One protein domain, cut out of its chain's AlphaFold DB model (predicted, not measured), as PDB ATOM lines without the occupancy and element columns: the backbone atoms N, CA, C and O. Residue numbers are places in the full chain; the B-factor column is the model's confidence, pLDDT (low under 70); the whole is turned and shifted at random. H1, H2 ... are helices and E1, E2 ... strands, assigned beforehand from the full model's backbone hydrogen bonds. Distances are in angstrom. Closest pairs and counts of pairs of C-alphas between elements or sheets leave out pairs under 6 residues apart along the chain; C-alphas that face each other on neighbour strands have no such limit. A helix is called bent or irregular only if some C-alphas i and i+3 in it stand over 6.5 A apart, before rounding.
ATOM      1  N   VAL A   2      19.362 106.627 121.561       49.41
ATOM      2  CA  VAL A   2      19.536 106.016 122.903       49.41
ATOM      3  C   VAL A   2      20.567 104.876 122.909       49.41
ATOM      4  O   VAL A   2      21.486 104.897 123.713       49.41
ATOM      5  N   LEU A   3      20.489 103.939 121.958       52.69
ATOM      6  CA  LEU A   3      21.446 102.825 121.839       52.69
ATOM      7  C   LEU A   3      22.882 103.277 121.506       52.69
ATOM      8  O   LEU A   3      23.831 102.720 122.037       52.69
ATOM      9  N   ALA A   4      23.046 104.316 120.682       51.34
ATOM     10  CA  ALA A   4      24.360 104.872 120.337       51.34
ATOM     11  C   ALA A   4      24.989 105.642 121.514       51.34
ATOM     12  O   ALA A   4      26.191 105.556 121.738       51.34
ATOM     13  N   ALA A   5      24.164 106.345 122.299       50.06
ATOM     14  CA  ALA A   5      24.593 107.009 123.527       50.06
ATOM     15  C   ALA A   5      24.984 105.997 124.620       50.06
ATOM     16  O   ALA A   5      25.976 106.202 125.311       50.06
ATOM     17  N   LEU A   6      24.254 104.881 124.737       52.12
ATOM     18  CA  LEU A   6      24.601 103.768 125.632       52.12
ATOM     19  C   LEU A   6      25.892 103.043 125.209       52.12
ATOM     20  O   LEU A   6      26.577 102.491 126.062       52.12
ATOM     21  N   ALA A   7      26.235 103.070 123.918       56.78
ATOM     22  CA  ALA A   7      27.449 102.469 123.363       56.78
ATOM     23  C   ALA A   7      28.682 103.400 123.387       56.78
ATOM     24  O   ALA A   7      29.733 103.018 122.883       56.78
ATOM     25  N   GLY A   8      28.573 104.619 123.936       54.31
ATOM     26  CA  GLY A   8      29.690 105.577 123.996       54.31
ATOM     27  C   GLY A   8      30.100 106.167 122.640       54.31
ATOM     28  O   GLY A   8      31.191 106.718 122.511       54.31
ATOM     29  N   ALA A   9      29.241 106.059 121.628       59.78
ATOM     30  CA  ALA A   9      29.556 106.450 120.263       59.78
ATOM     31  C   ALA A   9      29.586 107.987 120.107       59.78
ATOM     32  O   ALA A   9      28.744 108.702 120.662       59.78
ATOM     33  N   SER A  10      30.543 108.521 119.339       64.44
ATOM     34  CA  SER A  10      30.669 109.971 119.107       64.44
ATOM     35  C   SER A  10      29.397 110.573 118.479       64.44
ATOM     36  O   SER A  10      28.699 109.921 117.703       64.44
ATOM     37  N   GLY A  11      29.077 111.847 118.732       61.72
ATOM     38  CA  GLY A  11      27.844 112.463 118.201       61.72
ATOM     39  C   GLY A  11      27.674 112.338 116.675       61.72
ATOM     40  O   GLY A  11      26.559 112.187 116.182       61.72
ATOM     41  N   ARG A  12      28.786 112.310 115.928       61.72
ATOM     42  CA  ARG A  12      28.814 112.125 114.468       61.72
ATOM     43  C   ARG A  12      28.390 110.706 114.051       61.72
ATOM     44  O   ARG A  12      27.590 110.552 113.132       61.72
ATOM     45  N   THR A  13      28.847 109.691 114.785       60.19
ATOM     46  CA  THR A  13      28.487 108.276 114.568       60.19
ATOM     47  C   THR A  13      27.000 108.014 114.824       60.19
ATOM     48  O   THR A  13      26.327 107.364 114.025       60.19
ATOM     49  N   ALA A  14      26.436 108.611 115.877       64.62
ATOM     50  CA  ALA A  14      25.015 108.483 116.188       64.62
ATOM     51  C   ALA A  14      24.110 109.080 115.094       64.62
ATOM     52  O   ALA A  14      23.032 108.543 114.834       64.62
ATOM     53  N   VAL A  15      24.544 110.174 114.453       67.75
ATOM     54  CA  VAL A  15      23.818 110.820 113.347       67.75
ATOM     55  C   VAL A  15      23.893 109.980 112.075       67.75
ATOM     56  O   VAL A  15      22.854 109.719 111.474       67.75
ATOM     57  N   ALA A  16      25.078 109.507 111.685       65.00
ATOM     58  CA  ALA A  16      25.243 108.685 110.486       65.00
ATOM     59  C   ALA A  16      24.469 107.356 110.584       65.00
ATOM     60  O   ALA A  16      23.733 107.003 109.662       65.00
ATOM     61  N   ALA A  17      24.522 106.679 111.735       66.94
ATOM     62  CA  ALA A  17      23.717 105.483 111.977       66.94
ATOM     63  C   ALA A  17      22.206 105.782 111.941       66.94
ATOM     64  O   ALA A  17      21.431 105.012 111.379       66.94
ATOM     65  N   ALA A  18      21.767 106.914 112.506       73.19
ATOM     66  CA  ALA A  18      20.361 107.315 112.455       73.19
ATOM     67  C   ALA A  18      19.889 107.617 111.023       73.19
ATOM     68  O   ALA A  18      18.775 107.238 110.672       73.19
ATOM     69  N   LEU A  19      20.727 108.255 110.202       73.06
ATOM     70  CA  LEU A  19      20.437 108.514 108.791       73.06
ATOM     71  C   LEU A  19      20.328 107.212 107.998       73.06
ATOM     72  O   LEU A  19      19.356 107.031 107.274       73.06
ATOM     73  N   ALA A  20      21.270 106.288 108.183       70.62
ATOM     74  CA  ALA A  20      21.242 104.983 107.536       70.62
ATOM     75  C   ALA A  20      19.965 104.199 107.887       70.62
ATOM     76  O   ALA A  20      19.272 103.690 107.008       70.62
ATOM     77  N   VAL A  21      19.594 104.180 109.172       77.88
ATOM     78  CA  VAL A  21      18.337 103.571 109.629       77.88
ATOM     79  C   VAL A  21      17.133 104.282 109.010       77.88
ATOM     80  O   VAL A  21      16.216 103.616 108.540       77.88
ATOM     81  N   ALA A  22      17.123 105.616 108.966       80.81
ATOM     82  CA  ALA A  22      16.029 106.374 108.366       80.81
ATOM     83  C   ALA A  22      15.854 106.064 106.870       80.81
ATOM     84  O   ALA A  22      14.721 105.901 106.420       80.81
ATOM     85  N   VAL A  23      16.952 105.938 106.117       79.81
ATOM     86  CA  VAL A  23      16.925 105.563 104.695       79.81
ATOM     87  C   VAL A  23      16.311 104.178 104.512       79.81
ATOM     88  O   VAL A  23      15.369 104.036 103.735       79.81
ATOM     89  N   GLU A  24      16.756 103.180 105.272       80.94
ATOM     90  CA  GLU A  24      16.207 101.821 105.184       80.94
ATOM     91  C   GLU A  24      14.725 101.766 105.590       80.94
ATOM     92  O   GLU A  24      13.904 101.147 104.912       80.94
ATOM     93  N   PHE A  25      14.327 102.501 106.634       82.00
ATOM     94  CA  PHE A  25      12.913 102.636 106.997       82.00
ATOM     95  C   PHE A  25      12.072 103.229 105.860       82.00
ATOM     96  O   PHE A  25      10.952 102.772 105.626       82.00
ATOM     97  N   LEU A  26      12.595 104.228 105.142       81.12
ATOM     98  CA  LEU A  26      11.912 104.817 103.991       81.12
ATOM     99  C   LEU A  26      11.810 103.830 102.827       81.12
ATOM    100  O   LEU A  26      10.740 103.723 102.231       81.12
ATOM    101  N   VAL A  27      12.876 103.086 102.527       80.00
ATOM    102  CA  VAL A  27      12.902 102.077 101.459       80.00
ATOM    103  C   VAL A  27      11.904 100.955 101.748       80.00
ATOM    104  O   VAL A  27      11.000 100.711 100.947       80.00
ATOM    105  N   PHE A  28      11.993 100.311 102.913       82.31
ATOM    106  CA  PHE A  28      11.070  99.236 103.285       82.31
ATOM    107  C   PHE A  28       9.631  99.740 103.457       82.31
ATOM    108  O   PHE A  28       8.682  99.051 103.076       82.31
ATOM    109  N   GLY A  29       9.451 100.966 103.958       80.62
ATOM    110  CA  GLY A  29       8.151 101.628 104.025       80.62
ATOM    111  C   GLY A  29       7.543 101.871 102.639       80.62
ATOM    112  O   GLY A  29       6.369 101.568 102.414       80.62
ATOM    113  N   ALA A  30       8.333 102.355 101.680       78.62
ATOM    114  CA  ALA A  30       7.926 102.562 100.290       78.62
ATOM    115  C   ALA A  30       7.543 101.245  99.597       78.62
ATOM    116  O   ALA A  30       6.506 101.150  98.942       78.62
ATOM    117  N   ILE A  31       8.342 100.200  99.802       80.75
ATOM    118  CA  ILE A  31       8.056  98.849  99.319       80.75
ATOM    119  C   ILE A  31       6.727  98.342  99.895       80.75
ATOM    120  O   ILE A  31       5.837  97.935  99.143       80.75
ATOM    121  N   GLY A  32       6.566  98.395 101.221       81.06
ATOM    122  CA  GLY A  32       5.371  97.905 101.908       81.06
ATOM    123  C   GLY A  32       4.108  98.658 101.489       81.06
ATOM    124  O   GLY A  32       3.081  98.042 101.202       81.06
ATOM    125  N   THR A  33       4.190  99.986 101.381       81.56
ATOM    126  CA  THR A  33       3.075 100.827 100.914       81.56
ATOM    127  C   THR A  33       2.732 100.568  99.446       81.56
ATOM    128  O   THR A  33       1.550 100.455  99.116       81.56
ATOM    129  N   GLY A  34       3.727 100.390  98.571       77.12
ATOM    130  CA  GLY A  34       3.519 100.005  97.172       77.12
ATOM    131  C   GLY A  34       2.804  98.657  97.042       77.12
ATOM    132  O   GLY A  34       1.788  98.550  96.353       77.12
ATOM    133  N   VAL A  35       3.269  97.642  97.776       81.69
ATOM    134  CA  VAL A  35       2.646  96.309  97.823       81.69
ATOM    135  C   VAL A  35       1.215  96.369  98.367       81.69
ATOM    136  O   VAL A  35       0.304  95.770  97.785       81.69
ATOM    137  N   ALA A  36       0.984  97.125  99.440       82.00
ATOM    138  CA  ALA A  36      -0.348  97.315 100.006       82.00
ATOM    139  C   ALA A  36      -1.302  98.003  99.021       82.00
ATOM    140  O   ALA A  36      -2.444  97.575  98.878       82.00
ATOM    141  N   ALA A  37      -0.831  99.003  98.274       80.62
ATOM    142  CA  ALA A  37      -1.621  99.675  97.244       80.62
ATOM    143  C   ALA A  37      -1.905  98.785  96.015       80.62
ATOM    144  O   ALA A  37      -2.877  99.015  95.289       80.62
ATOM    145  N   LEU A  38      -1.088  97.755  95.766       81.31
ATOM    146  CA  LEU A  38      -1.302  96.779  94.694       81.31
ATOM    147  C   LEU A  38      -2.367  95.736  95.048       81.31
ATOM    148  O   LEU A  38      -3.130  95.322  94.171       81.31
ATOM    149  N   LEU A  39      -2.510  95.356  96.314       82.38
ATOM    150  CA  LEU A  39      -3.403  94.273  96.726       82.38
ATOM    151  C   LEU A  39      -4.687  94.797  97.381       82.38
ATOM    152  O   LEU A  39      -4.678  95.744  98.149       82.38
ATOM    153  N   LYS A  40      -5.839  94.178  97.079       76.12
ATOM    154  CA  LYS A  40      -7.116  94.521  97.748       76.12
ATOM    155  C   LYS A  40      -7.185  94.009  99.190       76.12
ATOM    156  O   LYS A  40      -7.976  94.515  99.974       76.12
ATOM    157  N   HIS A  41      -6.418  92.967  99.510       82.12
ATOM    158  CA  HIS A  41      -6.570  92.212 100.749       82.12
ATOM    159  C   HIS A  41      -5.397  92.494 101.703       82.12
ATOM    160  O   HIS A  41      -4.267  92.117 101.373       82.12
ATOM    161  N   PRO A  42      -5.637  93.082 102.891       79.62
ATOM    162  CA  PRO A  42      -4.573  93.546 103.788       79.62
ATOM    163  C   PRO A  42      -3.674  92.403 104.273       79.62
ATOM    164  O   PRO A  42      -2.457  92.543 104.315       79.62
ATOM    165  N   VAL A  43      -4.253  91.225 104.529       82.31
ATOM    166  CA  VAL A  43      -3.489  90.026 104.923       82.31
ATOM    167  C   VAL A  43      -2.510  89.585 103.828       82.31
ATOM    168  O   VAL A  43      -1.360  89.274 104.119       82.31
ATOM    169  N   ARG A  44      -2.925  89.602 102.551       82.56
ATOM    170  CA  ARG A  44      -2.044  89.214 101.434       82.56
ATOM    171  C   ARG A  44      -0.933  90.237 101.219       82.56
ATOM    172  O   ARG A  44       0.183  89.844 100.903       82.56
ATOM    173  N   ALA A  45      -1.231  91.522 101.417       81.88
ATOM    174  CA  ALA A  45      -0.226  92.579 101.385       81.88
ATOM    175  C   ALA A  45       0.823  92.407 102.488       81.88
ATOM    176  O   ALA A  45       2.013  92.494 102.204       81.88
ATOM    177  N   GLY A  46       0.388  92.092 103.711       79.75
ATOM    178  CA  GLY A  46       1.290  91.812 104.826       79.75
ATOM    179  C   GLY A  46       2.199  90.611 104.556       79.75
ATOM    180  O   GLY A  46       3.412  90.724 104.702       79.75
ATOM    181  N   ILE A  47       1.632  89.489 104.099       84.94
ATOM    182  CA  ILE A  47       2.410  88.290 103.743       84.94
ATOM    183  C   ILE A  47       3.432  88.615 102.651       84.94
ATOM    184  O   ILE A  47       4.604  88.289 102.800       84.94
ATOM    185  N   LEU A  48       3.014  89.282 101.571       84.81
ATOM    186  CA  LEU A  48       3.913  89.598 100.461       84.81
ATOM    187  C   LEU A  48       5.022  90.576 100.876       84.81
ATOM    188  O   LEU A  48       6.161  90.405 100.453       84.81
ATOM    189  N   GLY A  49       4.716  91.549 101.738       82.44
ATOM    190  CA  GLY A  49       5.718  92.441 102.324       82.44
ATOM    191  C   GLY A  49       6.768  91.682 103.137       82.44
ATOM    192  O   GLY A  49       7.962  91.889 102.936       82.44
ATOM    193  N   TRP A  50       6.340  90.744 103.990       83.19
ATOM    194  CA  TRP A  50       7.250  89.880 104.750       83.19
ATOM    195  C   TRP A  50       8.090  88.972 103.857       83.19
ATOM    196  O   TRP A  50       9.293  88.855 104.069       83.19
ATOM    197  N   VAL A  51       7.483  88.362 102.839       86.62
ATOM    198  CA  VAL A  51       8.205  87.535 101.862       86.62
ATOM    199  C   VAL A  51       9.278  88.357 101.154       86.62
ATOM    200  O   VAL A  51      10.403  87.885 101.019       86.62
ATOM    201  N   LEU A  52       8.972  89.595 100.753       83.25
ATOM    202  CA  LEU A  52       9.946  90.462 100.092       83.25
ATOM    203  C   LEU A  52      11.086  90.870 101.036       83.25
ATOM    204  O   LEU A  52      12.244  90.860 100.631       83.25
ATOM    205  N   ALA A  53      10.775  91.179 102.298       83.12
ATOM    206  CA  ALA A  53      11.783  91.494 103.306       83.12
ATOM    207  C   ALA A  53      12.714  90.300 103.571       83.12
ATOM    208  O   ALA A  53      13.934  90.446 103.563       83.12
ATOM    209  N   ILE A  54      12.152  89.098 103.729       84.88
ATOM    210  CA  ILE A  54      12.930  87.864 103.901       84.88
ATOM    211  C   ILE A  54      13.777  87.583 102.656       84.88
ATOM    212  O   ILE A  54      14.938  87.198 102.782       84.88
ATOM    213  N   ALA A  55      13.237  87.803 101.456       84.06
ATOM    214  CA  ALA A  55      13.984  87.631 100.213       84.06
ATOM    215  C   ALA A  55      15.171  88.606 100.112       84.06
ATOM    216  O   ALA A  55      16.263  88.187  99.740       84.06
ATOM    217  N   LEU A  56      14.992  89.872 100.498       79.56
ATOM    218  CA  LEU A  56      16.060  90.881 100.493       79.56
ATOM    219  C   LEU A  56      17.168  90.579 101.510       79.56
ATOM    220  O   LEU A  56      18.341  90.822 101.228       79.56
ATOM    221  N   VAL A  57      16.816  90.028 102.675       81.69
ATOM    222  CA  VAL A  57      17.782  89.733 103.744       81.69
ATOM    223  C   VAL A  57      18.411  88.347 103.575       81.69
ATOM    224  O   VAL A  57      19.621  88.229 103.418       81.69
ATOM    225  N   ALA A  58      17.605  87.285 103.608       84.06
ATOM    226  CA  ALA A  58      18.083  85.901 103.580       84.06
ATOM    227  C   ALA A  58      18.160  85.334 102.155       84.06
ATOM    228  O   ALA A  58      19.098  84.610 101.823       84.06
ATOM    229  N   GLY A  59      17.194  85.681 101.299       80.12
ATOM    230  CA  GLY A  59      17.169  85.221  99.907       80.12
ATOM    231  C   GLY A  59      18.383  85.696  99.113       80.12
ATOM    232  O   GLY A  59      18.897  84.956  98.285       80.12
ATOM    233  N   ASN A  60      18.893  86.881  99.432       82.81
ATOM    234  CA  ASN A  60      20.099  87.431  98.834       82.81
ATOM    235  C   ASN A  60      21.349  86.594  99.161       82.81
ATOM    236  O   ASN A  60      22.078  86.186  98.261       82.81
ATOM    237  N   VAL A  61      21.529  86.223 100.435       81.38
ATOM    238  CA  VAL A  61      22.621  85.328 100.861       81.38
ATOM    239  C   VAL A  61      22.524  83.977 100.147       81.38
ATOM    240  O   VAL A  61      23.518  83.475  99.623       81.38
ATOM    241  N   ALA A  62      21.317  83.411 100.069       82.00
ATOM    242  CA  ALA A  62      21.084  82.154  99.364       82.00
ATOM    243  C   ALA A  62      21.351  82.269  97.851       82.00
ATOM    244  O   ALA A  62      21.916  81.350  97.265       82.00
ATOM    245  N   ALA A  63      20.982  83.390  97.224       81.88
ATOM    246  CA  ALA A  63      21.201  83.639  95.802       81.88
ATOM    247  C   ALA A  63      22.692  83.754  95.472       81.88
ATOM    248  O   ALA A  63      23.152  83.119  94.528       81.88
ATOM    249  N   VAL A  64      23.456  84.499  96.275       80.12
ATOM    250  CA  VAL A  64      24.916  84.606  96.125       80.12
ATOM    251  C   VAL A  64      25.562  83.229  96.259       80.12
ATOM    252  O   VAL A  64      26.348  82.835  95.401       80.12
ATOM    253  N   TRP A  65      25.180  82.461  97.284       81.81
ATOM    254  CA  TRP A  65      25.710  81.115  97.495       81.81
ATOM    255  C   TRP A  65      25.391  80.169  96.327       81.81
ATOM    256  O   TRP A  65      26.272  79.468  95.837       81.81
ATOM    257  N   ALA A  66      24.152  80.198  95.832       81.75
ATOM    258  CA  ALA A  66      23.718  79.384  94.698       81.75
ATOM    259  C   ALA A  66      24.392  79.779  93.372       81.75
ATOM    260  O   ALA A  66      24.552  78.931  92.496       81.75
ATOM    261  N   LEU A  67      24.784  81.048  93.219       81.12
ATOM    262  CA  LEU A  67      25.442  81.567  92.019       81.12
ATOM    263  C   LEU A  67      26.973  81.464  92.064       81.12
ATOM    264  O   LEU A  67      27.602  81.643  91.022       81.12
ATOM    265  N   MET A  68      27.579  81.123  93.206       77.88
ATOM    266  CA  MET A  68      29.037  80.947  93.305       77.88
ATOM    267  C   MET A  68      29.630  79.995  92.250       77.88
ATOM    268  O   MET A  68      30.655  80.342  91.665       77.88
ATOM    269  N   PRO A  69      29.015  78.840  91.921       77.69
ATOM    270  CA  PRO A  69      29.552  77.959  90.884       77.69
ATOM    271  C   PRO A  69      29.569  78.597  89.490       77.69
ATOM    272  O   PRO A  69      30.393  78.226  88.662       77.69
ATOM    273  N   ALA A  70      28.673  79.553  89.217       76.81
ATOM    274  CA  ALA A  70      28.571  80.214  87.916       76.81
ATOM    275  C   ALA A  70      29.647  81.292  87.700       76.81
ATOM    276  O   ALA A  70      29.878  81.703  86.565       76.81
ATOM    277  N   VAL A  71      30.296  81.750  88.774       74.12
ATOM    278  CA  VAL A  71      31.398  82.727  88.718       74.12
ATOM    279  C   VAL A  71      32.776  82.093  88.882       74.12
ATOM    280  O   VAL A  71      33.775  82.804  88.906       74.12
ATOM    281  N   ARG A  72      32.843  80.764  88.980       75.00
ATOM    282  CA  ARG A  72      34.094  80.010  89.026       75.00
ATOM    283  C   ARG A  72      34.735  79.968  87.635       75.00
ATOM    284  O   ARG A  72      34.107  79.505  86.683       75.00
ATOM    285  N   SER A  73      35.991  80.383  87.533       71.06
ATOM    286  CA  SER A  73      36.861  80.157  86.375       71.06
ATOM    287  C   SER A  73      38.198  79.568  86.820       71.06
ATOM    288  O   SER A  73      38.607  79.684  87.974       71.06
ATOM    289  N   GLU A  74      38.885  78.910  85.892       69.50
ATOM    290  CA  GLU A  74      40.289  78.546  86.058       69.50
ATOM    291  C   GLU A  74      41.106  79.488  85.188       69.50
ATOM    292  O   GLU A  74      41.050  79.399  83.962       69.50
ATOM    293  N   ASP A  75      41.839  80.393  85.827       64.56
ATOM    294  CA  ASP A  75      42.638  81.397  85.134       64.56
ATOM    295  C   ASP A  75      44.126  81.249  85.501       64.56
ATOM    296  O   ASP A  75      44.467  80.861  86.629       64.56
ATOM    297  N   PRO A  76      45.043  81.529  84.556       58.53
ATOM    298  CA  PRO A  76      46.472  81.494  84.822       58.53
ATOM    299  C   PRO A  76      46.855  82.632  85.772       58.53
ATOM    300  O   PRO A  76      46.570  83.806  85.513       58.53
ATOM    301  N   VAL A  77      47.541  82.287  86.860       62.06
ATOM    302  CA  VAL A  77      48.004  83.240  87.872       62.06
ATOM    303  C   VAL A  77      49.515  83.427  87.818       62.06
ATOM    304  O   VAL A  77      50.293  82.510  87.535       62.06
ATOM    305  N   THR A  78      49.929  84.654  88.107       62.22
ATOM    306  CA  THR A  78      51.337  85.060  88.217       62.22
ATOM    307  C   THR A  78      51.607  85.515  89.648       62.22
ATOM    308  O   THR A  78      50.692  85.930  90.358       62.22
ATOM    309  N   VAL A  79      52.846  85.384  90.121       63.91
ATOM    310  CA  VAL A  79      53.191  85.780  91.496       63.91
ATOM    311  C   VAL A  79      53.264  87.302  91.577       63.91
ATOM    312  O   VAL A  79      53.958  87.929  90.776       63.91
ATOM    313  N   ALA A  80      52.571  87.884  92.557       65.06
ATOM    314  CA  ALA A  80      52.712  89.295  92.885       65.06
ATOM    315  C   ALA A  80      54.084  89.541  93.532       65.06
ATOM    316  O   ALA A  80      54.433  88.932  94.547       65.06
ATOM    317  N   ILE A  81      54.868  90.431  92.936       67.75
ATOM    318  CA  ILE A  81      56.179  90.881  93.405       67.75
ATOM    319  C   ILE A  81      56.096  92.372  93.773       67.75
ATOM    320  O   ILE A  81      55.164  93.068  93.385       67.75
ATOM    321  N   ASN A  82      57.045  92.876  94.567       63.25
ATOM    322  CA  ASN A  82      57.089  94.287  94.996       63.25
ATOM    323  C   ASN A  82      55.815  94.800  95.709       63.25
ATOM    324  O   ASN A  82      55.441  95.963  95.560       63.25
ATOM    325  N   VAL A  83      55.163  93.945  96.507       64.62
ATOM    326  CA  VAL A  83      53.908  94.284  97.197       64.62
ATOM    327  C   VAL A  83      54.122  95.384  98.243       64.62
ATOM    328  O   VAL A  83      54.774  95.181  99.272       64.62
ATOM    329  N   LYS A  84      53.525  96.552  98.012       67.12
ATOM    330  CA  LYS A  84      53.356  97.608  99.010       67.12
ATOM    331  C   LYS A  84      52.080  97.346  99.787       67.12
ATOM    332  O   LYS A  84      51.025  97.151  99.192       67.12
ATOM    333  N   HIS A  85      52.193  97.379 101.107       67.56
ATOM    334  CA  HIS A  85      51.061  97.212 102.004       67.56
ATOM    335  C   HIS A  85      50.621  98.574 102.543       67.56
ATOM    336  O   HIS A  85      51.461  99.409 102.891       67.56
ATOM    337  N   GLY A  86      49.313  98.795 102.576       65.75
ATOM    338  CA  GLY A  86      48.679  99.947 103.189       65.75
ATOM    339  C   GLY A  86      48.675  99.856 104.718       65.75
ATOM    340  O   GLY A  86      49.149  98.876 105.306       65.75
ATOM    341  N   PRO A  87      48.169 100.897 105.394       53.31
ATOM    342  CA  PRO A  87      48.180 101.004 106.852       53.31
ATOM    343  C   PRO A  87      47.377  99.913 107.580       53.31
ATOM    344  O   PRO A  87      47.577  99.742 108.783       53.31
ATOM    345  N   PHE A  88      46.518  99.158 106.888       52.69
ATOM    346  CA  PHE A  88      45.738  98.056 107.458       52.69
ATOM    347  C   PHE A  88      46.184  96.670 106.950       52.69
ATOM    348  O   PHE A  88      45.513  95.673 107.221       52.69
ATOM    349  N   GLY A  89      47.349  96.582 106.291       52.25
ATOM    350  CA  GLY A  89      47.930  95.328 105.797       52.25
ATOM    351  C   GLY A  89      47.376  94.851 104.450       52.25
ATOM    352  O   GLY A  89      47.689  93.745 104.019       52.25
ATOM    353  N   GLU A  90      46.570  95.665 103.782       59.22
ATOM    354  CA  GLU A  90      46.065  95.451 102.430       59.22
ATOM    355  C   GLU A  90      47.150  95.728 101.381       59.22
ATOM    356  O   GLU A  90      47.935  96.660 101.532       59.22
ATOM    357  N   ALA A  91      47.223  94.937 100.311       60.38
ATOM    358  CA  ALA A  91      48.135  95.221  99.204       60.38
ATOM    359  C   ALA A  91      47.615  96.428  98.402       60.38
ATOM    360  O   ALA A  91      46.564  96.334  97.779       60.38
ATOM    361  N   VAL A  92      48.349  97.545  98.414       64.81
ATOM    362  CA  VAL A  92      47.986  98.813  97.739       64.81
ATOM    363  C   VAL A  92      48.746  99.047  96.434       64.81
ATOM    364  O   VAL A  92      48.405  99.923  95.652       64.81
ATOM    365  N   ALA A  93      49.835  98.316  96.206       66.00
ATOM    366  CA  ALA A  93      50.526  98.301  94.921       66.00
ATOM    367  C   ALA A  93      51.341  97.018  94.805       66.00
ATOM    368  O   ALA A  93      51.916  96.569  95.793       66.00
ATOM    369  N   TYR A  94      51.419  96.441  93.616       69.44
ATOM    370  CA  TYR A  94      52.190  95.234  93.345       69.44
ATOM    371  C   TYR A  94      52.493  95.151  91.844       69.44
ATOM    372  O   TYR A  94      51.741  95.671  91.022       69.44
ATOM    373  N   ASP A  95      53.587  94.486  91.497       68.88
ATOM    374  CA  ASP A  95      53.930  94.116  90.124       68.88
ATOM    375  C   ASP A  95      53.643  92.622  89.925       68.88
ATOM    376  O   ASP A  95      53.678  91.848  90.882       68.88
ATOM    377  N   CYS A  96      53.391  92.182  88.693       70.81
ATOM    378  CA  CYS A  96      53.197  90.761  88.396       70.81
ATOM    379  C   CYS A  96      54.452  90.165  87.760       70.81
ATOM    380  O   CYS A  96      55.044  90.755  86.855       70.81
ATOM    381  N   ALA A  97      54.865  88.987  88.232       66.31
ATOM    382  CA  ALA A  97      55.941  88.236  87.602       66.31
ATOM    383  C   ALA A  97      55.575  87.899  86.139       66.31
ATOM    384  O   ALA A  97      54.425  87.551  85.865       66.31
ATOM    385  N   PRO A  98      56.532  87.964  85.195       61.38
ATOM    386  CA  PRO A  98      56.264  87.734  83.773       61.38
ATOM    387  C   PRO A  98      55.928  86.270  83.445       61.38
ATOM    388  O   PRO A  98      55.374  85.982  82.385       61.38
ATOM    389  N   GLU A  99      56.262  85.338  84.338       61.25
ATOM    390  CA  GLU A  99      56.066  83.902  84.154       61.25
ATOM    391  C   GLU A  99      54.826  83.417  84.911       61.25
ATOM    392  O   GLU A  99      54.708  83.594  86.127       61.25
ATOM    393  N   ALA A 100      53.903  82.768  84.193       60.59
ATOM    394  CA  ALA A 100      52.764  82.084  84.797       60.59
ATOM    395  C   ALA A 100      53.257  80.926  85.673       60.59
ATOM    396  O   ALA A 100      53.975  80.044  85.202       60.59
ATOM    397  N   VAL A 101      52.862  80.928  86.946       60.81
ATOM    398  CA  VAL A 101      53.310  79.926  87.931       60.81
ATOM    399  C   VAL A 101      52.336  78.742  88.006       60.81
ATOM    400  O   VAL A 101      52.712  77.655  88.439       60.81
ATOM    401  N   GLY A 102      51.106  78.908  87.507       62.38
ATOM    402  CA  GLY A 102      50.114  77.842  87.370       62.38
ATOM    403  C   GLY A 102      48.712  78.377  87.069       62.38
ATOM    404  O   GLY A 102      48.515  79.585  86.961       62.38
ATOM    405  N   ASN A 103      47.736  77.475  86.957       62.94
ATOM    406  CA  ASN A 103      46.315  77.831  86.928       62.94
ATOM    407  C   ASN A 103      45.770  77.783  88.357       62.94
ATOM    408  O   ASN A 103      46.045  76.823  89.082       62.94
ATOM    409  N   ALA A 104      45.000  78.793  88.756       63.53
ATOM    410  CA  ALA A 104      44.286  78.792  90.028       63.53
ATOM    411  C   ALA A 104      42.778  78.902  89.791       63.53
ATOM    412  O   ALA A 104      42.325  79.476  88.802       63.53
ATOM    413  N   GLU A 105      42.007  78.339  90.718       60.50
ATOM    414  CA  GLU A 105      40.564  78.546  90.766       60.50
ATOM    415  C   GLU A 105      40.296  79.982  91.234       60.50
ATOM    416  O   GLU A 105      40.630  80.340  92.364       60.50
ATOM    417  N   ILE A 106      39.722  80.801  90.352       68.75
ATOM    418  CA  ILE A 106      39.358  82.190  90.624       68.75
ATOM    419  C   ILE A 106      37.837  82.301  90.644       68.75
ATOM    420  O   ILE A 106      37.129  81.749  89.801       68.75
ATOM    421  N   PHE A 107      37.327  83.026  91.633       69.88
ATOM    422  CA  PHE A 107      35.923  83.400  91.689       69.88
ATOM    423  C   PHE A 107      35.787  84.847  91.226       69.88
ATOM    424  O   PHE A 107      36.213  85.764  91.924       69.88
ATOM    425  N   HIS A 108      35.159  85.036  90.066       75.06
ATOM    426  CA  HIS A 108      34.807  86.335  89.488       75.06
ATOM    427  C   HIS A 108      33.591  86.936  90.208       75.06
ATOM    428  O   HIS A 108      32.484  87.063  89.663       75.06
ATOM    429  N   THR A 109      33.766  87.218  91.502       73.31
ATOM    430  CA  THR A 109      32.705  87.691  92.395       73.31
ATOM    431  C   THR A 109      32.148  89.049  91.994       73.31
ATOM    432  O   THR A 109      30.988  89.324  92.311       73.31
ATOM    433  N   GLU A 110      32.876  89.851  91.214       75.50
ATOM    434  CA  GLU A 110      32.407  91.133  90.678       75.50
ATOM    435  C   GLU A 110      31.094  90.989  89.889       75.50
ATOM    436  O   GLU A 110      30.253  91.888  89.853       75.50
ATOM    437  N   ARG A 111      30.841  89.797  89.334       77.94
ATOM    438  CA  ARG A 111      29.638  89.487  88.547       77.94
ATOM    439  C   ARG A 111      28.388  89.239  89.382       77.94
ATOM    440  O   ARG A 111      27.286  89.295  88.834       77.94
ATOM    441  N   ILE A 112      28.530  88.929  90.671       81.31
ATOM    442  CA  ILE A 112      27.408  88.563  91.557       81.31
ATOM    443  C   ILE A 112      27.341  89.405  92.830       81.31
ATOM    444  O   ILE A 112      26.298  89.434  93.478       81.31
ATOM    445  N   MET A 113      28.400  90.132  93.183       82.38
ATOM    446  CA  MET A 113      28.448  90.926  94.412       82.38
ATOM    447  C   MET A 113      27.465  92.099  94.427       82.38
ATOM    448  O   MET A 113      27.026  92.507  95.499       82.38
ATOM    449  N   TRP A 114      27.015  92.579  93.265       79.81
ATOM    450  CA  TRP A 114      25.921  93.553  93.177       79.81
ATOM    451  C   TRP A 114      24.597  93.018  93.752       79.81
ATOM    452  O   TRP A 114      23.786  93.806  94.237       79.81
ATOM    453  N   LEU A 115      24.377  91.694  93.754       81.25
ATOM    454  CA  LEU A 115      23.236  91.089  94.447       81.25
ATOM    455  C   LEU A 115      23.411  91.269  95.949       81.25
ATOM    456  O   LEU A 115      22.558  91.897  96.575       81.25
ATOM    457  N   ALA A 116      24.550  90.826  96.493       81.62
ATOM    458  CA  ALA A 116      24.895  90.957  97.910       81.62
ATOM    459  C   ALA A 116      24.811  92.412  98.397       81.62
ATOM    460  O   ALA A 116      24.347  92.665  99.506       81.62
ATOM    461  N   ALA A 117      25.183  93.367  97.541       83.94
ATOM    462  CA  ALA A 117      25.118  94.798  97.812       83.94
ATOM    463  C   ALA A 117      23.710  95.286  98.173       83.94
ATOM    464  O   ALA A 117      23.572  96.238  98.927       83.94
ATOM    465  N   THR A 118      22.652  94.634  97.681       82.56
ATOM    466  CA  THR A 118      21.264  94.989  98.035       82.56
ATOM    467  C   THR A 118      20.845  94.513  99.426       82.56
ATOM    468  O   THR A 118      19.726  94.795  99.855       82.56
ATOM    469  N   ASN A 119      21.705  93.786 100.143       83.19
ATOM    470  CA  ASN A 119      21.432  93.372 101.507       83.19
ATOM    471  C   ASN A 119      21.621  94.571 102.456       83.19
ATOM    472  O   ASN A 119      22.719  95.132 102.504       83.19
ATOM    473  N   PRO A 120      20.609  94.934 103.263       77.94
ATOM    474  CA  PRO A 120      20.710  96.066 104.183       77.94
ATOM    475  C   PRO A 120      21.893  95.930 105.151       77.94
ATOM    476  O   PRO A 120      22.555  96.915 105.454       77.94
ATOM    477  N   VAL A 121      22.228  94.710 105.591       81.75
ATOM    478  CA  VAL A 121      23.380  94.459 106.475       81.75
ATOM    479  C   VAL A 121      24.687  94.863 105.797       81.75
ATOM    480  O   VAL A 121      25.498  95.541 106.420       81.75
ATOM    481  N   VAL A 122      24.862  94.503 104.523       79.94
ATOM    482  CA  VAL A 122      26.051  94.857 103.733       79.94
ATOM    483  C   VAL A 122      26.137  96.375 103.559       79.94
ATOM    484  O   VAL A 122      27.193  96.962 103.788       79.94
ATOM    485  N   ILE A 123      25.018  97.031 103.242       81.44
ATOM    486  CA  ILE A 123      24.941  98.495 103.120       81.44
ATOM    487  C   ILE A 123      25.343  99.169 104.441       81.44
ATOM    488  O   ILE A 123      26.187 100.066 104.439       81.44
ATOM    489  N   PHE A 124      24.813  98.707 105.579       77.69
ATOM    490  CA  PHE A 124      25.177  99.231 106.898       77.69
ATOM    491  C   PHE A 124      26.659  99.032 107.223       77.69
ATOM    492  O   PHE A 124      27.293  99.972 107.700       77.69
ATOM    493  N   THR A 125      27.223  97.847 106.964       76.62
ATOM    494  CA  THR A 125      28.644  97.579 107.242       76.62
ATOM    495  C   THR A 125      29.571  98.440 106.389       76.62
ATOM    496  O   THR A 125      30.571  98.934 106.899       76.62
ATOM    497  N   MET A 126      29.216  98.671 105.123       78.75
ATOM    498  CA  MET A 126      30.006  99.495 104.206       78.75
ATOM    499  C   MET A 126      29.921 100.983 104.569       78.75
ATOM    500  O   MET A 126      30.947 101.638 104.720       78.75
ATOM    501  N   MET A 127      28.722 101.513 104.836       74.81
ATOM    502  CA  MET A 127      28.569 102.912 105.266       74.81
ATOM    503  C   MET A 127      29.226 103.188 106.622       74.81
ATOM    504  O   MET A 127      29.709 104.296 106.865       74.81
ATOM    505  N   ALA A 128      29.243 102.199 107.521       71.88
ATOM    506  CA  ALA A 128      29.937 102.313 108.796       71.88
ATOM    507  C   ALA A 128      31.464 102.420 108.616       71.88
ATOM    508  O   ALA A 128      32.125 103.118 109.382       71.88
ATOM    509  N   ALA A 129      32.024 101.788 107.585       70.06
ATOM    510  CA  ALA A 129      33.438 101.929 107.252       70.06
ATOM    511  C   ALA A 129      33.765 103.356 106.777       70.06
ATOM    512  O   ALA A 129      34.653 104.001 107.335       70.06
ATOM    513  N   ASP A 130      32.978 103.889 105.836       66.00
ATOM    514  CA  ASP A 130      33.216 105.200 105.204       66.00
ATOM    515  C   ASP A 130      33.119 106.387 106.171       66.00
ATOM    516  O   ASP A 130      33.721 107.443 105.979       66.00
ATOM    517  N   THR A 131      32.330 106.237 107.229       62.22
ATOM    518  CA  THR A 131      32.032 107.316 108.180       62.22
ATOM    519  C   THR A 131      32.905 107.272 109.436       62.22
ATOM    520  O   THR A 131      32.689 108.064 110.357       62.22
ATOM    521  N   GLY A 132      33.886 106.359 109.492       57.53
ATOM    522  CA  GLY A 132      34.698 106.120 110.690       57.53
ATOM    523  C   GLY A 132      33.884 105.544 111.855       57.53
ATOM    524  O   GLY A 132      34.268 105.664 113.010       57.53
ATOM    525  N   LEU A 133      32.735 104.938 111.547       58.31
ATOM    526  CA  LEU A 133      31.800 104.257 112.448       58.31
ATOM    527  C   LEU A 133      32.273 102.825 112.797       58.31
ATOM    528  O   LEU A 133      31.536 102.066 113.426       58.31
ATOM    529  N   ALA A 134      33.488 102.450 112.381       58.06
ATOM    530  CA  ALA A 134      34.042 101.098 112.439       58.06
ATOM    531  C   ALA A 134      34.564 100.664 113.823       58.06
ATOM    532  O   ALA A 134      35.083  99.560 113.935       58.06
ATOM    533  N   ASP A 135      34.390 101.454 114.890       56.59
ATOM    534  CA  ASP A 135      34.917 101.152 116.240       56.59
ATOM    535  C   ASP A 135      34.440  99.801 116.837       56.59
ATOM    536  O   ASP A 135      34.969  99.344 117.848       56.59
ATOM    537  N   GLY A 136      33.477  99.119 116.205       58.44
ATOM    538  CA  GLY A 136      33.076  97.740 116.523       58.44
ATOM    539  C   GLY A 136      33.052  96.771 115.332       58.44
ATOM    540  O   GLY A 136      32.659  95.619 115.505       58.44
ATOM    541  N   ILE A 137      33.442  97.211 114.133       63.78
ATOM    542  CA  ILE A 137      33.481  96.389 112.919       63.78
ATOM    543  C   ILE A 137      34.944  96.253 112.503       63.78
ATOM    544  O   ILE A 137      35.568  97.254 112.158       63.78
ATOM    545  N   PRO A 138      35.508  95.035 112.494       71.81
ATOM    546  CA  PRO A 138      36.858  94.832 111.993       71.81
ATOM    547  C   PRO A 138      37.005  95.398 110.572       71.81
ATOM    548  O   PRO A 138      36.304  94.956 109.665       71.81
ATOM    549  N   GLY A 139      37.913  96.361 110.374       67.12
ATOM    550  CA  GLY A 139      38.072  97.089 109.103       67.12
ATOM    551  C   GLY A 139      38.391  96.208 107.889       67.12
ATOM    552  O   GLY A 139      38.125  96.597 106.756       67.12
ATOM    553  N   TRP A 140      38.867  94.980 108.114       71.38
ATOM    554  CA  TRP A 140      39.067  93.990 107.056       71.38
ATOM    555  C   TRP A 140      37.754  93.513 106.416       71.38
ATOM    556  O   TRP A 140      37.766  93.125 105.256       71.38
ATOM    557  N   ILE A 141      36.622  93.541 107.133       77.56
ATOM    558  CA  ILE A 141      35.321  93.074 106.624       77.56
ATOM    559  C   ILE A 141      34.817  93.955 105.470       77.56
ATOM    560  O   ILE A 141      34.571  93.414 104.390       77.56
ATOM    561  N   PRO A 142      34.655  95.283 105.639       75.50
ATOM    562  CA  PRO A 142      34.236  96.150 104.540       75.50
ATOM    563  C   PRO A 142      35.267  96.178 103.404       75.50
ATOM    564  O   PRO A 142      34.874  96.175 102.242       75.50
ATOM    565  N   ALA A 143      36.568  96.103 103.710       75.06
ATOM    566  CA  ALA A 143      37.612  96.002 102.690       75.06
ATOM    567  C   ALA A 143      37.503  94.702 101.866       75.06
ATOM    568  O   ALA A 143      37.596  94.737 100.642       75.06
ATOM    569  N   ALA A 144      37.238  93.561 102.509       76.44
ATOM    570  CA  ALA A 144      37.047  92.279 101.832       76.44
ATOM    571  C   ALA A 144      35.768  92.256 100.983       76.44
ATOM    572  O   ALA A 144      35.777  91.719  99.877       76.44
ATOM    573  N   LEU A 145      34.679  92.857 101.478       77.06
ATOM    574  CA  LEU A 145      33.442  93.024 100.712       77.06
ATOM    575  C   LEU A 145      33.676  93.895  99.477       77.06
ATOM    576  O   LEU A 145      33.245  93.513  98.392       77.06
ATOM    577  N   GLN A 146      34.388  95.015  99.632       79.38
ATOM    578  CA  GLN A 146      34.728  95.900  98.519       79.38
ATOM    579  C   GLN A 146      35.606  95.186  97.488       79.38
ATOM    580  O   GLN A 146      35.237  95.111  96.323       79.38
ATOM    581  N   SER A 147      36.674  94.525  97.938       76.00
ATOM    582  CA  SER A 147      37.549  93.727  97.076       76.00
ATOM    583  C   SER A 147      36.806  92.606  96.339       76.00
ATOM    584  O   SER A 147      37.109  92.310  95.185       76.00
ATOM    585  N   ALA A 148      35.804  91.982  96.966       75.38
ATOM    586  CA  ALA A 148      34.962  90.988  96.299       75.38
ATOM    587  C   ALA A 148      34.095  91.622  95.203       75.38
ATOM    588  O   ALA A 148      33.888  91.007  94.157       75.38
ATOM    589  N   GLY A 149      33.579  92.831  95.437       70.88
ATOM    590  CA  GLY A 149      32.842  93.607  94.439       70.88
ATOM    591  C   GLY A 149      33.702  94.053  93.264       70.88
ATOM    592  O   GLY A 149      33.230  94.023  92.133       70.88
ATOM    593  N   ASP A 150      34.958  94.392  93.534       72.31
ATOM    594  CA  ASP A 150      35.906  94.877  92.530       72.31
ATOM    595  C   ASP A 150      36.657  93.736  91.814       72.31
ATOM    596  O   ASP A 150      37.421  93.986  90.884       72.31
ATOM    597  N   GLY A 151      36.461  92.480  92.239       68.12
ATOM    598  CA  GLY A 151      37.156  91.312  91.681       68.12
ATOM    599  C   GLY A 151      38.659  91.280  91.998       68.12
ATOM    600  O   GLY A 151      39.402  90.492  91.421       68.12
ATOM    601  N   SER A 152      39.126  92.105  92.941       67.25
ATOM    602  CA  SER A 152      40.545  92.277  93.291       67.25
ATOM    603  C   SER A 152      41.068  91.260  94.312       67.25
ATOM    604  O   SER A 152      42.125  91.446  94.909       67.25
ATOM    605  N   GLN A 153      40.337  90.158  94.504       68.31
ATOM    606  CA  GLN A 153      40.680  89.066  95.424       68.31
ATOM    607  C   GLN A 153      42.010  88.390  95.045       68.31
ATOM    608  O   GLN A 153      42.690  87.826  95.903       68.31
ATOM    609  N   VAL A 154      42.372  88.434  93.756       65.44
ATOM    610  CA  VAL A 154      43.608  87.863  93.214       65.44
ATOM    611  C   VAL A 154      44.393  88.966  92.495       65.44
ATOM    612  O   VAL A 154      43.926  89.466  91.474       65.44
ATOM    613  N   PRO A 155      45.586  89.346  92.986       63.03
ATOM    614  CA  PRO A 155      46.299  90.521  92.482       63.03
ATOM    615  C   PRO A 155      46.799  90.368  91.033       63.03
ATOM    616  O   PRO A 155      46.821  91.328  90.271       63.03
ATOM    617  N   CYS A 156      47.178  89.162  90.610       67.19
ATOM    618  CA  CYS A 156      47.894  88.961  89.350       67.19
ATOM    619  C   CYS A 156      47.277  87.843  88.500       67.19
ATOM    620  O   CYS A 156      47.670  86.674  88.596       67.19
ATOM    621  N   VAL A 157      46.333  88.216  87.632       64.75
ATOM    622  CA  VAL A 157      45.650  87.310  86.693       64.75
ATOM    623  C   VAL A 157      46.148  87.582  85.272       64.75
ATOM    624  O   VAL A 157      46.113  88.714  84.797       64.75
ATOM    625  N   GLY A 158      46.660  86.558  84.585       61.31
ATOM    626  CA  GLY A 158      47.136  86.687  83.202       61.31
ATOM    627  C   GLY A 158      48.382  87.566  82.999       61.31
ATOM    628  O   GLY A 158      48.618  88.018  81.881       61.31
ATOM    629  N   GLY A 159      49.181  87.821  84.045       56.19
ATOM    630  CA  GLY A 159      50.427  88.604  83.963       56.19
ATOM    631  C   GLY A 159      50.239  90.120  83.879       56.19
ATOM    632  O   GLY A 159      51.217  90.853  83.743       56.19
ATOM    633  N   VAL A 160      48.998  90.599  83.979       60.31
ATOM    634  CA  VAL A 160      48.675  92.024  84.047       60.31
ATOM    635  C   VAL A 160      48.333  92.348  85.505       60.31
ATOM    636  O   VAL A 160      47.535  91.618  86.099       60.31
ATOM    637  N   PRO A 161      48.920  93.398  86.111       58.19
ATOM    638  CA  PRO A 161      48.441  93.873  87.401       58.19
ATOM    639  C   PRO A 161      46.985  94.283  87.228       58.19
ATOM    640  O   PRO A 161      46.660  95.001  86.278       58.19
ATOM    641  N   LEU A 162      46.102  93.826  88.117       59.69
ATOM    642  CA  LEU A 162      44.739  94.333  88.148       59.69
ATOM    643  C   LEU A 162      44.818  95.777  88.667       59.69
ATOM    644  O   LEU A 162      44.732  96.036  89.864       59.69
ATOM    645  N   VAL A 163      45.127  96.709  87.760       51.28
ATOM    646  CA  VAL A 163      45.276  98.128  88.073       51.28
ATOM    647  C   VAL A 163      43.956  98.605  88.661       51.28
ATOM    648  O   VAL A 163      42.887  98.343  88.112       51.28
ATOM    649  N   GLU A 164      44.074  99.337  89.761       48.94
ATOM    650  CA  GLU A 164      43.057 100.058  90.531       48.94
ATOM    651  C   GLU A 164      42.307 101.141  89.711       48.94
ATOM    652  O   GLU A 164      41.926 102.178  90.234       48.94
ATOM    653  N   ASP A 165      42.126 100.939  88.403       41.12
ATOM    654  CA  ASP A 165      41.411 101.822  87.469       41.12
ATOM    655  C   ASP A 165      40.125 101.157  86.930       41.12
ATOM    656  O   ASP A 165      39.388 101.713  86.113       41.12
ATOM    657  N   SER A 166      39.803  99.954  87.425       45.84
ATOM    658  CA  SER A 166      38.452  99.401  87.358       45.84
ATOM    659  C   SER A 166      37.499 100.387  88.028       45.84
ATOM    660  O   SER A 166      37.764 100.860  89.130       45.84
ATOM    661  N   MET A 167      36.403 100.725  87.356       43.97
ATOM    662  CA  MET A 167      35.390 101.678  87.811       43.97
ATOM    663  C   MET A 167      34.918 101.345  89.242       43.97
ATOM    664  O   MET A 167      34.034 100.511  89.420       43.97
ATOM    665  N   HIS A 168      35.515 101.989  90.253       60.88
ATOM    666  CA  HIS A 168      35.214 101.783  91.671       60.88
ATOM    667  C   HIS A 168      33.843 102.381  91.979       60.88
ATOM    668  O   HIS A 168      33.705 103.545  92.366       60.88
ATOM    669  N   ALA A 169      32.796 101.595  91.759       66.19
ATOM    670  CA  ALA A 169      31.470 101.928  92.235       66.19
ATOM    671  C   ALA A 169      31.344 101.395  93.673       66.19
ATOM    672  O   ALA A 169      31.353 100.177  93.866       66.19
ATOM    673  N   PRO A 170      31.225 102.265  94.695       78.06
ATOM    674  CA  PRO A 170      31.123 101.807  96.075       78.06
ATOM    675  C   PRO A 170      29.899 100.901  96.220       78.06
ATOM    676  O   PRO A 170      28.779 101.290  95.871       78.06
ATOM    677  N   LEU A 171      30.100  99.690  96.746       77.12
ATOM    678  CA  LEU A 171      29.057  98.660  96.832       77.12
ATOM    679  C   LEU A 171      27.800  99.157  97.557       77.12
ATOM    680  O   LEU A 171      26.682  98.853  97.140       77.12
ATOM    681  N   ALA A 172      27.964  99.992  98.584       78.81
ATOM    682  CA  ALA A 172      26.848 100.625  99.283       78.81
ATOM    683  C   ALA A 172      25.962 101.469  98.347       78.81
ATOM    684  O   ALA A 172      24.735 101.420  98.444       78.81
ATOM    685  N   ALA A 173      26.561 102.211  97.410       83.38
ATOM    686  CA  ALA A 173      25.817 103.032  96.459       83.38
ATOM    687  C   ALA A 173      25.040 102.173  95.454       83.38
ATOM    688  O   ALA A 173      23.886 102.481  95.156       83.38
ATOM    689  N   ILE A 174      25.633 101.070  94.980       84.00
ATOM    690  CA  ILE A 174      24.950 100.100  94.109       84.00
ATOM    691  C   ILE A 174      23.744  99.495  94.837       84.00
ATOM    692  O   ILE A 174      22.638  99.460  94.290       84.00
ATOM    693  N   GLY A 175      23.943  99.069  96.087       83.31
ATOM    694  CA  GLY A 175      22.896  98.516  96.943       83.31
ATOM    695  C   GLY A 175      21.703  99.452  97.101       83.31
ATOM    696  O   GLY A 175      20.566  99.077  96.801       83.31
ATOM    697  N   LEU A 176      21.975 100.699  97.495       83.50
ATOM    698  CA  LEU A 176      20.959 101.740  97.659       83.50
ATOM    699  C   LEU A 176      20.249 102.078  96.342       83.50
ATOM    700  O   LEU A 176      19.029 102.248  96.329       83.50
ATOM    701  N   ALA A 177      20.977 102.149  95.225       86.69
ATOM    702  CA  ALA A 177      20.393 102.440  93.918       86.69
ATOM    703  C   ALA A 177      19.410 101.347  93.471       86.69
ATOM    704  O   ALA A 177      18.307 101.649  93.002       86.69
ATOM    705  N   LEU A 178      19.770 100.075  93.653       85.69
ATOM    706  CA  LEU A 178      18.918  98.939  93.302       85.69
ATOM    707  C   LEU A 178      17.672  98.865  94.191       85.69
ATOM    708  O   LEU A 178      16.555  98.755  93.677       85.69
ATOM    709  N   GLN A 179      17.840  98.991  95.510       85.88
ATOM    710  CA  GLN A 179      16.712  99.024  96.441       85.88
ATOM    711  C   GLN A 179      15.782 100.219  96.170       85.88
ATOM    712  O   GLN A 179      14.561 100.061  96.128       85.88
ATOM    713  N   GLY A 180      16.349 101.404  95.925       84.88
ATOM    714  CA  GLY A 180      15.597 102.610  95.581       84.88
ATOM    715  C   GLY A 180      14.808 102.454  94.280       84.88
ATOM    716  O   GLY A 180      13.640 102.838  94.211       84.88
ATOM    717  N   THR A 181      15.403 101.812  93.273       88.00
ATOM    718  CA  THR A 181      14.728 101.499  92.004       88.00
ATOM    719  C   THR A 181      13.550 100.549  92.223       88.00
ATOM    720  O   THR A 181      12.448 100.808  91.734       88.00
ATOM    721  N   LEU A 182      13.739  99.483  93.008       86.12
ATOM    722  CA  LEU A 182      12.668  98.545  93.354       86.12
ATOM    723  C   LEU A 182      11.520  99.247  94.096       86.12
ATOM    724  O   LEU A 182      10.350  99.068  93.744       86.12
ATOM    725  N   ALA A 183      11.846 100.079  95.086       84.88
ATOM    726  CA  ALA A 183      10.870 100.857  95.838       84.88
ATOM    727  C   ALA A 183      10.074 101.806  94.924       84.88
ATOM    728  O   ALA A 183       8.842 101.833  94.982       84.88
ATOM    729  N   ALA A 184      10.752 102.532  94.029       86.31
ATOM    730  CA  ALA A 184      10.116 103.442  93.080       86.31
ATOM    731  C   ALA A 184       9.159 102.713  92.123       86.31
ATOM    732  O   ALA A 184       8.039 103.178  91.898       86.31
ATOM    733  N   LEU A 185       9.558 101.547  91.604       89.56
ATOM    734  CA  LEU A 185       8.715 100.725  90.732       89.56
ATOM    735  C   LEU A 185       7.457 100.231  91.455       89.56
ATOM    736  O   LEU A 185       6.353 100.335  90.912       89.56
ATOM    737  N   LEU A 186       7.601  99.736  92.687       85.94
ATOM    738  CA  LEU A 186       6.472  99.254  93.487       85.94
ATOM    739  C   LEU A 186       5.510 100.385  93.856       85.94
ATOM    740  O   LEU A 186       4.294 100.214  93.746       85.94
ATOM    741  N   LEU A 187       6.033 101.555  94.226       85.06
ATOM    742  CA  LEU A 187       5.223 102.743  94.479       85.06
ATOM    743  C   LEU A 187       4.476 103.198  93.223       85.06
ATOM    744  O   LEU A 187       3.265 103.412  93.276       85.06
ATOM    745  N   ALA A 188       5.160 103.308  92.082       87.88
ATOM    746  CA  ALA A 188       4.546 103.723  90.823       87.88
ATOM    747  C   ALA A 188       3.445 102.746  90.379       87.88
ATOM    748  O   ALA A 188       2.349 103.161  89.982       87.88
ATOM    749  N   ALA A 189       3.698 101.440  90.496       86.19
ATOM    750  CA  ALA A 189       2.722 100.401  90.192       86.19
ATOM    751  C   ALA A 189       1.519 100.452  91.153       86.19
ATOM    752  O   ALA A 189       0.366 100.408  90.706       86.19
ATOM    753  N   GLY A 190       1.771 100.613  92.455       83.56
ATOM    754  CA  GLY A 190       0.746 100.774  93.486       83.56
ATOM    755  C   GLY A 190      -0.141 101.992  93.241       83.56
ATOM    756  O   GLY A 190      -1.366 101.866  93.188       83.56
ATOM    757  N   GLN A 191       0.459 103.156  92.974       86.38
ATOM    758  CA  GLN A 191      -0.263 104.389  92.651       86.38
ATOM    759  C   GLN A 191      -1.100 104.248  91.377       86.38
ATOM    760  O   GLN A 191      -2.269 104.641  91.356       86.38
ATOM    761  N   ARG A 192      -0.543 103.656  90.313       87.69
ATOM    762  CA  ARG A 192      -1.276 103.417  89.061       87.69
ATOM    763  C   ARG A 192      -2.476 102.497  89.284       87.69
ATOM    764  O   ARG A 192      -3.551 102.753  88.745       87.69
ATOM    765  N   SER A 193      -2.312 101.449  90.087       84.69
ATOM    766  CA  SER A 193      -3.386 100.511  90.425       84.69
ATOM    767  C   SER A 193      -4.480 101.154  91.283       84.69
ATOM    768  O   SER A 193      -5.668 100.960  91.018       84.69
ATOM    769  N   ALA A 194      -4.106 101.970  92.271       83.12
ATOM    770  CA  ALA A 194      -5.053 102.720  93.094       83.12
ATOM    771  C   ALA A 194      -5.864 103.725  92.256       83.12
ATOM    772  O   ALA A 194      -7.091 103.745  92.335       83.12
ATOM    773  N   ARG A 195      -5.201 104.488  91.372       86.88
ATOM    774  CA  ARG A 195      -5.864 105.435  90.453       86.88
ATOM    775  C   ARG A 195      -6.839 104.741  89.504       86.88
ATOM    776  O   ARG A 195      -7.945 105.231  89.312       86.88
ATOM    777  N   ARG A 196      -6.461 103.587  88.941       84.38
ATOM    778  CA  ARG A 196      -7.359 102.790  88.088       84.38
ATOM    779  C   ARG A 196      -8.611 102.344  88.835       84.38
ATOM    780  O   ARG A 196      -9.693 102.432  88.278       84.38
ATOM    781  N   ARG A 197      -8.473 101.910  90.092       82.56
ATOM    782  CA  ARG A 197      -9.614 101.495  90.921       82.56
ATOM    783  C   ARG A 197     -10.569 102.644  91.221       82.56
ATOM    784  O   ARG A 197     -11.774 102.444  91.128       82.56
ATOM    785  N   LEU A 198     -10.028 103.819  91.544       82.31
ATOM    786  CA  LEU A 198     -10.815 105.036  91.756       82.31
ATOM    787  C   LEU A 198     -11.580 105.431  90.487       82.31
ATOM    788  O   LEU A 198     -12.760 105.735  90.571       82.31
ATOM    789  N   ALA A 199     -10.943 105.346  89.315       80.81
ATOM    790  CA  ALA A 199     -11.582 105.650  88.035       80.81
ATOM    791  C   ALA A 199     -12.666 104.637  87.620       80.81
ATOM    792  O   ALA A 199     -13.597 105.012  86.926       80.81
ATOM    793  N   THR A 200     -12.557 103.364  88.019       77.81
ATOM    794  CA  THR A 200     -13.598 102.343  87.769       77.81
ATOM    795  C   THR A 200     -14.735 102.341  88.794       77.81
ATOM    796  O   THR A 200     -15.702 101.610  88.611       77.81
ATOM    797  N   ALA A 201     -14.577 103.057  89.909       65.62
ATOM    798  CA  ALA A 201     -15.570 103.143  90.983       65.62
ATOM    799  C   ALA A 201     -16.407 104.436  90.933       65.62
ATOM    800  O   ALA A 201     -17.357 104.554  91.705       65.62
ATOM    801  N   ALA A 202     -16.027 105.382  90.067       55.28
ATOM    802  CA  ALA A 202     -16.780 106.583  89.711       55.28
ATOM    803  C   ALA A 202     -17.628 106.316  88.462       55.28
ATOM    804  O   ALA A 202     -18.731 106.896  88.384       55.28
TER     805      ALA A 202
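AT A GLANCE: This is residues 2 to 202 of the 202 residues of an uncharacterized protein of Arthrobacter sp. (UniProt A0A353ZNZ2). Two long helices, H3 and H7, pack on the later part of H2 and fan out from it; the short helices H4 and H5 sit between the three, with H6 next to them, and a bent two-stranded hairpin, E1 and E2, makes the end of the long axis opposite H7's free tail. The printed part has 201 residues, with seven named helices and two antiparallel strands in the order H1, H2, H3, E1, E2, H4, H5, H6, H7; the class is mixed. It is loose, with a radius of gyration of the C-alphas of 21.6 A, and spans 76 by 43 by 25 A.

HOW THE PARTS SIT: H1, residues 2 to 6, and H2, residues 11 to 38, touch only at the corner, and only just, with 3 pairs of C-alphas within 8 A, Ala 4 and Ala 14 closest at 5.5 A. With residues 28 to 38 alone H2 touches H3, residues 42 to 71, at a steep tilt of 67 degrees, the closest C-alphas, Ala 36 and Ala 45, 4.9 A apart. E1, residues 72 to 85, and E2, residues 91 to 107, form an antiparallel hairpin, with N 73 and O 106 within hydrogen-bond range at 2.9 A. H4, residues 113 to 117, touches H3, closest at the C-alphas of Asn 60 and Ala 116, 6.0 A. H2, H5, residues 120 to 130, and H7, residues 171 to 201, form an up and down bundle, helices side by side, each against the one before; the closest C-alphas of H2 and H7, Gly 34 and Leu 187, are 4.2 A apart. H6, residues 140 to 150, only just touches H5, with 3 pairs of C-alphas within 8 A, Met 126 and Pro 142 closest at 5.4 A. Every O i to N i+4 pair is within hydrogen-bond range in H1, H2, H4, H5, H6 and H7, and 21 of 26 in H3.

IN THESE COORDINATES: H1 begins at C-alpha 2 (19.536, 106.016, 122.903). H2 is 40.6 A long, H3 40.5 A, E1 27.4 A and E2 18.6 A. H3 is irregular, C-alphas 66 and 69 being 7.1 A apart. H7, 45.2 A, ends at C-alpha 201 (-15.570, 103.143, 90.983).

THE WHOLE: The C-alphas of Glu 99 and Ala 202, the two farthest apart, are 76.5 A apart. The printed part has no cut, and the link from H6 to H7 is long. Mean pLDDT of the printed part is 72.8; residues 2 to 17, 74 to 95 and 151 to 169 are among those under 70.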